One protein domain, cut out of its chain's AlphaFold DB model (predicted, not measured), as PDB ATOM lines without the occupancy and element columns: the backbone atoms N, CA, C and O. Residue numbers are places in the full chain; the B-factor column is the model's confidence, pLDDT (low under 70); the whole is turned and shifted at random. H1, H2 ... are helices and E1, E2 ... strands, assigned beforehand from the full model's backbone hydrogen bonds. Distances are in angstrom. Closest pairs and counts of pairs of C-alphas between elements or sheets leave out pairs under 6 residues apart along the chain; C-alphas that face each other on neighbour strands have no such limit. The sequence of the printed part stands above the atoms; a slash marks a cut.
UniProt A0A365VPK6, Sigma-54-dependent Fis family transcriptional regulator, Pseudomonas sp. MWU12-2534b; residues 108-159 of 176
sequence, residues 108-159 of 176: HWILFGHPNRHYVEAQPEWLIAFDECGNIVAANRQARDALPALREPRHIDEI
ATOM      1  N   HIS A 108     -19.477  -5.735  37.779       95.12
ATOM      2  CA  HIS A 108     -19.862  -4.354  38.045       95.12
ATOM      3  C   HIS A 108     -19.843  -3.542  36.751       95.12
ATOM      4  O   HIS A 108     -19.220  -3.925  35.757       95.12
ATOM      5  N   TRP A 109     -20.488  -2.381  36.777       94.88
ATOM      6  CA  TRP A 109     -20.334  -1.398  35.715       94.88
ATOM      7  C   TRP A 109     -18.960  -0.753  35.829       94.88
ATOM      8  O   TRP A 109     -18.553  -0.375  36.925       94.88
ATOM      9  N   ILE A 110     -18.250  -0.614  34.708       94.12
ATOM     10  CA  ILE A 110     -16.936   0.034  34.663       94.12
ATOM     11  C   ILE A 110     -17.039   1.297  33.814       94.12
ATOM     12  O   ILE A 110     -17.298   1.242  32.612       94.12
ATOM     13  N   LEU A 111     -16.803   2.443  34.447       92.75
ATOM     14  CA  LEU A 111     -16.606   3.717  33.780       92.75
ATOM     15  C   LEU A 111     -15.145   3.831  33.337       92.75
ATOM     16  O   LEU A 111     -14.230   3.857  34.165       92.75
ATOM     17  N   PHE A 112     -14.951   3.951  32.027       93.12
ATOM     18  CA  PHE A 112     -13.677   4.315  31.422       93.12
ATOM     19  C   PHE A 112     -13.586   5.837  31.299       93.12
ATOM     20  O   PHE A 112     -14.481   6.482  30.752       93.12
ATOM     21  N   GLY A 113     -12.501   6.416  31.802       91.75
ATOM     22  CA  GLY A 113     -12.264   7.854  31.785       91.75
ATOM     23  C   GLY A 113     -10.848   8.206  31.351       91.75
ATOM     24  O   GLY A 113      -9.935   7.380  31.350       91.75
ATOM     25  N   HIS A 114     -10.666   9.463  30.963       92.69
ATOM     26  CA  HIS A 114      -9.370  10.011  30.595       92.69
ATOM     27  C   HIS A 114      -9.396  11.542  30.766       92.69
ATOM     28  O   HIS A 114     -10.414  12.154  30.422       92.69
ATOM     29  N   PRO A 115      -8.301  12.195  31.211       88.50
ATOM     30  CA  PRO A 115      -8.241  13.661  31.327       88.50
ATOM     31  C   PRO A 115      -8.551  14.394  30.013       88.50
ATOM     32  O   PRO A 115      -9.090  15.498  29.987       88.50
ATOM     33  N   ASN A 116      -8.188  13.769  28.895       89.94
ATOM     34  CA  ASN A 116      -8.485  14.235  27.550       89.94
ATOM     35  C   ASN A 116      -9.543  13.337  26.895       89.94
ATOM     36  O   ASN A 116      -9.266  12.179  26.583       89.94
ATOM     37  N   ARG A 117     -10.716  13.916  26.617       85.31
ATOM     38  CA  ARG A 117     -11.871  13.247  25.994       85.31
ATOM     39  C   ARG A 117     -11.556  12.482  24.703       85.31
ATOM     40  O   ARG A 117     -12.261  11.539  24.379       85.31
ATOM     41  N   HIS A 118     -10.525  12.887  23.960       89.50
ATOM     42  CA  HIS A 118     -10.168  12.265  22.683       89.50
ATOM     43  C   HIS A 118      -9.508  10.887  22.840       89.50
ATOM     44  O   HIS A 118      -9.384  10.176  21.847       89.50
ATOM     45  N   TYR A 119      -9.104  10.505  24.056       90.00
ATOM     46  CA  TYR A 119      -8.429   9.232  24.324       90.00
ATOM     47  C   TYR A 119      -9.251   8.249  25.159       90.00
ATOM     48  O   TYR A 119      -8.795   7.131  25.343       90.00
ATOM     49  N   VAL A 120     -10.458   8.606  25.613       87.56
ATOM     50  CA  VAL A 120     -11.287   7.728  26.467       87.56
ATOM     51  C   VAL A 120     -11.478   6.338  25.847       87.56
ATOM     52  O   VAL A 120     -11.346   5.338  26.541       87.56
ATOM     53  N   GLU A 121     -11.731   6.272  24.539       84.50
ATOM     54  CA  GLU A 121     -11.934   5.003  23.824       84.50
ATOM     55  C   GLU A 121     -10.616   4.304  23.447       84.50
ATOM     56  O   GLU A 121     -10.540   3.080  23.447       84.50
ATOM     57  N   ALA A 122      -9.572   5.069  23.113       85.69
ATOM     58  CA  ALA A 122      -8.321   4.521  22.581       85.69
ATOM     59  C   ALA A 122      -7.327   4.092  23.673       85.69
ATOM     60  O   ALA A 122      -6.571   3.139  23.490       85.69
ATOM     61  N   GLN A 123      -7.294   4.828  24.782       87.62
ATOM     62  CA  GLN A 123      -6.383   4.636  25.903       87.62
ATOM     63  C   GLN A 123      -7.034   5.210  27.169       87.62
ATOM     64  O   GLN A 123      -6.702   6.321  27.581       87.62
ATOM     65  N   PRO A 124      -7.994   4.499  27.781       89.75
ATOM     66  CA  PRO A 124      -8.541   4.929  29.058       89.75
ATOM     67  C   PRO A 124      -7.446   4.907  30.131       89.75
ATOM     68  O   PRO A 124      -6.687   3.947  30.236       89.75
ATOM     69  N   GLU A 125      -7.371   5.970  30.930       91.94
ATOM     70  CA  GLU A 125      -6.430   6.078  32.057       91.94
ATOM     71  C   GLU A 125      -7.130   5.869  33.402       91.94
ATOM     72  O   GLU A 125      -6.507   5.448  34.376       91.94
ATOM     73  N   TRP A 126      -8.424   6.175  33.477       93.94
ATOM     74  CA  TRP A 126      -9.227   6.053  34.684       93.94
ATOM     75  C   TRP A 126     -10.191   4.890  34.539       93.94
ATOM     76  O   TRP A 126     -10.963   4.837  33.581       93.94
ATOM     77  N   LEU A 127     -10.166   3.994  35.519       95.00
ATOM     78  CA  LEU A 127     -11.111   2.892  35.641       95.00
ATOM     79  C   LEU A 127     -11.843   3.048  36.966       95.00
ATOM     80  O   LEU A 127     -11.197   3.128  38.013       95.00
ATOM     81  N   ILE A 128     -13.172   3.113  36.925       95.00
ATOM     82  CA  ILE A 128     -14.017   3.243  38.117       95.00
ATOM     83  C   ILE A 128     -15.135   2.214  38.011       95.00
ATOM     84  O   ILE A 128     -15.925   2.259  37.075       95.00
ATOM     85  N   ALA A 129     -15.193   1.290  38.961       95.19
ATOM     86  CA  ALA A 129     -16.212   0.256  39.029       95.19
ATOM     87  C   ALA A 129     -17.280   0.628  40.060       95.19
ATOM     88  O   ALA A 129     -16.945   1.073  41.163       95.19
ATOM     89  N   PHE A 130     -18.551   0.407  39.728       94.94
ATOM     90  CA  PHE A 130     -19.689   0.665  40.609       94.94
ATOM     91  C   PHE A 130     -20.794  -0.389  40.450       94.94
ATOM     92  O   PHE A 130     -20.931  -1.025  39.402       94.94
ATOM     93  N   ASP A 131     -21.551  -0.608  41.522       94.50
ATOM     94  CA  ASP A 131     -22.644  -1.581  41.553       94.50
ATOM     95  C   ASP A 131     -23.921  -1.071  40.861       94.50
ATOM     96  O   ASP A 131     -24.002   0.057  40.377       94.50
ATOM     97  N   GLU A 132     -24.942  -1.926  40.789       92.50
ATOM     98  CA  GLU A 132     -26.243  -1.589  40.192       92.50
ATOM     99  C   GLU A 132     -26.976  -0.455  40.923       92.50
ATOM    100  O   GLU A 132     -27.869   0.175  40.358       92.50
ATOM    101  N   CYS A 133     -26.608  -0.194  42.177       93.06
ATOM    102  CA  CYS A 133     -27.135   0.891  42.987       93.06
ATOM    103  C   CYS A 133     -26.289   2.163  42.882       93.06
ATOM    104  O   CYS A 133     -26.574   3.088  43.628       93.06
ATOM    105  N   GLY A 134     -25.273   2.212  42.011       91.75
ATOM    106  CA  GLY A 134     -24.413   3.378  41.807       91.75
ATOM    107  C   GLY A 134     -23.321   3.565  42.863       91.75
ATOM    108  O   GLY A 134     -22.610   4.570  42.824       91.75
ATOM    109  N   ASN A 135     -23.131   2.624  43.792       94.12
ATOM    110  CA  ASN A 135     -22.059   2.721  44.783       94.12
ATOM    111  C   ASN A 135     -20.722   2.348  44.148       94.12
ATOM    112  O   ASN A 135     -20.587   1.287  43.537       94.12
ATOM    113  N   ILE A 136     -19.708   3.191  44.334       94.12
ATOM    114  CA  ILE A 136     -18.359   2.918  43.837       94.12
ATOM    115  C   ILE A 136     -17.733   1.793  44.661       94.12
ATOM    116  O   ILE A 136     -17.590   1.900  45.879       94.12
ATOM    117  N   VAL A 137     -17.327   0.725  43.975       94.00
ATOM    118  CA  VAL A 137     -16.712  -0.462  44.589       94.00
ATOM    119  C   VAL A 137     -15.195  -0.484  44.422       94.00
ATOM    120  O   VAL A 137     -14.491  -1.041  45.262       94.00
ATOM    121  N   ALA A 138     -14.673   0.117  43.350       93.81
ATOM    122  CA  ALA A 138     -13.240   0.198  43.105       93.81
ATOM    123  C   ALA A 138     -12.890   1.329  42.132       93.81
ATOM    124  O   ALA A 138     -13.691   1.719  41.288       93.81
ATOM    125  N   ALA A 139     -11.651   1.807  42.201       94.31
ATOM    126  CA  ALA A 139     -11.074   2.704  41.205       94.31
ATOM    127  C   ALA A 139      -9.586   2.384  41.023       94.31
ATOM    128  O   ALA A 139      -8.934   1.990  41.990       94.31
ATOM    129  N   ASN A 140      -9.027   2.526  39.820       93.25
ATOM    130  CA  ASN A 140      -7.579   2.379  39.647       93.25
ATOM    131  C   ASN A 140      -6.824   3.562  40.290       93.25
ATOM    132  O   ASN A 140      -7.406   4.564  40.724       93.25
ATOM    133  N   ARG A 141      -5.500   3.437  40.416       89.50
ATOM    134  CA  ARG A 141      -4.671   4.432  41.116       89.50
ATOM    135  C   ARG A 141      -4.753   5.810  40.458       89.50
ATOM    136  O   ARG A 141      -4.930   6.803  41.154       89.50
ATOM    137  N   GLN A 142      -4.700   5.844  39.134       91.50
ATOM    138  CA  GLN A 142      -4.763   7.042  38.310       91.50
ATOM    139  C   GLN A 142      -6.081   7.795  38.532       91.50
ATOM    140  O   GLN A 142      -6.062   9.011  38.721       91.50
ATOM    141  N   ALA A 143      -7.210   7.081  38.590       92.88
ATOM    142  CA  ALA A 143      -8.502   7.677  38.913       92.88
ATOM    143  C   ALA A 143      -8.513   8.279  40.328       92.88
ATOM    144  O   ALA A 143      -8.918   9.426  40.495       92.88
ATOM    145  N   ARG A 144      -8.015   7.561  41.345       91.19
ATOM    146  CA  ARG A 144      -7.958   8.060  42.739       91.19
ATOM    147  C   ARG A 144      -7.012   9.239  42.950       91.19
ATOM    148  O   ARG A 144      -7.204  10.014  43.889       91.19
ATOM    149  N   ASP A 145      -5.966   9.336  42.138       90.38
ATOM    150  CA  ASP A 145      -5.030  10.458  42.165       90.38
ATOM    151  C   ASP A 145      -5.632  11.697  41.494       90.38
ATOM    152  O   ASP A 145      -5.459  12.807  41.994       90.38
ATOM    153  N   ALA A 146      -6.391  11.511  40.410       90.69
ATOM    154  CA  ALA A 146      -7.098  12.591  39.726       90.69
ATOM    155  C   ALA A 146      -8.350  13.072  40.483       90.69
ATOM    156  O   ALA A 146      -8.655  14.264  40.480       90.69
ATOM    157  N   LEU A 147      -9.070  12.155  41.134       90.12
ATOM    158  CA  LEU A 147     -10.333  12.394  41.831       90.12
ATOM    159  C   LEU A 147     -10.226  11.895  43.284       90.12
ATOM    160  O   LEU A 147     -10.600  10.758  43.582       90.12
ATOM    161  N   PRO A 148      -9.757  12.738  44.225       87.88
ATOM    162  CA  PRO A 148      -9.584  12.347  45.626       87.88
ATOM    163  C   PRO A 148     -10.862  11.840  46.314       87.88
ATOM    164  O   PRO A 148     -10.764  11.077  47.272       87.88
ATOM    165  N   ALA A 149     -12.047  12.215  45.814       88.69
ATOM    166  CA  ALA A 149     -13.340  11.728  46.301       88.69
ATOM    167  C   ALA A 149     -13.504  10.198  46.178       88.69
ATOM    168  O   ALA A 149     -14.229   9.606  46.969       88.69
ATOM    169  N   LEU A 150     -12.781   9.546  45.256       90.25
ATOM    170  CA  LEU A 150     -12.791   8.087  45.061       90.25
ATOM    171  C   LEU A 150     -12.041   7.302  46.150       90.25
ATOM    172  O   LEU A 150     -11.955   6.078  46.082       90.25
ATOM    173  N   ARG A 151     -11.422   7.986  47.119       85.88
ATOM    174  CA  ARG A 151     -10.688   7.340  48.220       85.88
ATOM    175  C   ARG A 151     -11.599   6.888  49.358       85.88
ATOM    176  O   ARG A 151     -11.151   6.142  50.223       85.88
ATOM    177  N   GLU A 152     -12.851   7.329  49.356       86.81
ATOM    178  CA  GLU A 152     -13.859   6.952  50.338       86.81
ATOM    179  C   GLU A 152     -15.072   6.315  49.647       86.81
ATOM    180  O   GLU A 152     -15.301   6.572  48.464       86.81
ATOM    181  N   PRO A 153     -15.882   5.517  50.370       88.00
ATOM    182  CA  PRO A 153     -17.158   5.040  49.851       88.00
ATOM    183  C   PRO A 153     -18.050   6.224  49.464       88.00
ATOM    184  O   PRO A 153     -18.306   7.108  50.290       88.00
ATOM    185  N   ARG A 154     -18.483   6.249  48.204       91.00
ATOM    186  CA  ARG A 154     -19.310   7.304  47.607       91.00
ATOM    187  C   ARG A 154     -20.227   6.718  46.546       91.00
ATOM    188  O   ARG A 154     -19.878   5.726  45.897       91.00
ATOM    189  N   HIS A 155     -21.370   7.358  46.353       92.56
ATOM    190  CA  HIS A 155     -22.216   7.112  45.196       92.56
ATOM    191  C   HIS A 155     -21.665   7.851  43.965       92.56
ATOM    192  O   HIS A 155     -21.081   8.930  44.089       92.56
ATOM    193  N   ILE A 156     -21.842   7.291  42.768       90.56
ATOM    194  CA  ILE A 156     -21.315   7.859  41.517       90.56
ATOM    195  C   ILE A 156     -21.835   9.283  41.251       90.56
ATOM    196  O   ILE A 156     -21.053  10.148  40.853       90.56
ATOM    197  N   ASP A 157     -23.101   9.547  41.574       88.62
ATOM    198  CA  ASP A 157     -23.747  10.865  41.431       88.62
ATOM    199  C   ASP A 157     -23.137  11.954  42.329       88.62
ATOM    200  O   ASP A 157     -23.284  13.141  42.057       88.62
ATOM    201  N   GLU A 158     -22.449  11.579  43.413       87.81
ATOM    202  CA  GLU A 158     -21.756  12.548  44.274       87.81
ATOM    203  C   GLU A 158     -20.446  13.044  43.648       87.81
ATOM    204  O   GLU A 158     -19.899  14.065  44.069       87.81
ATOM    205  N   ILE A 159     -19.909  12.304  42.670       85.56
ATOM    206  CA  ILE A 159     -18.620  12.587  42.027       85.56
ATOM    207  C   ILE A 159     -18.820  13.174  40.637       85.56
ATOM    208  O   ILE A 159     -18.129  14.117  40.250       85.56
TER     209      ILE A 159
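AT A GLANCE: This is residues 108 to 159 of the 176 residues of the protein "Sigma-54-dependent Fis family transcriptional regulator" of Pseudomonas sp. MWU12-2534b (UniProt A0A365VPK6). A small three-stranded antiparallel sheet, E1 E2 E3, forms a meander, each strand the antiparallel neighbour of the one before, and two short helices follow it: H1 at the sheet's level beside the strands, and H2, which only grazes the sheet. Where E1 ends and E2 begins, the long link of residues 114 to 125 makes a wide loop. The printed part has 52 residues, with three named strands and then two named helices along the chain, E1 E2 E3 H1 H2; the class is mixed, helices and strands, with under half of the residues in named elements. The whole is compact, with a radius of gyration of the C-alphas of 10.6 A, and spans 28 by 21 by 16 A.

HOW THE PARTS SIT: The sheet has E2, residues 126 to 130, as its inner strand, and E1, residues 109 to 113, and E3, residues 136 to 139, as its edge strands. E1 and E2 form a hairpin, antiparallel at 158 degrees between their directions; N 111 and O 128 are 2.8 A apart and N 128 and O 111 are 3.0 A apart, both within hydrogen-bond range. E2 and E3 form a hairpin too, antiparallel at 160 degrees, with N 129 and O 138 within hydrogen-bond range at 2.8 A. H1, residues 141 to 146, is on the sheet and stands at the sheet's level, with a height over the sheet of 2.3 A; its closest C-alphas to E2 are those of Ala 143 and Trp 126, 4.6 A apart. H2, residues 148 to 151, only grazes the sheet with residues 150 to 151; the closest C-alphas of E3 and H2 are those of Ala 139 and Leu 150, 6.8 A apart. H1 and H2 touch only at the corner by their link, and only just, with 3 pairs of C-alphas within 8 A; the closest are those of Arg 144 and Leu 150, 5.4 A apart. Every O i to N i+4 pair in H1 is within hydrogen-bond range, and H2 is too short for such a pair.

IN THESE COORDINATES: E1 begins at C-alpha 109, (-20.334, -1.398, 35.715), and measures 12.9 A from first to last C-alpha. E2 measures 13.2 A and E3 7.7 A. H1 measures 8.6 A and begins at C-alpha 141, (-4.671, 4.432, 41.116). H2 measures 5.7 A and ends at C-alpha 151, (-10.688, 7.340, 48.220).

THE WHOLE: The two C-alphas farthest apart are those of His 118 and Pro 153, at 29.0 A. The printed part has no cut. The link from E1 to E2 is long, with 12 residues; the other links between named elements are tight. The mean pLDDT of the printed part is 91.0, and no printed residue is under 70.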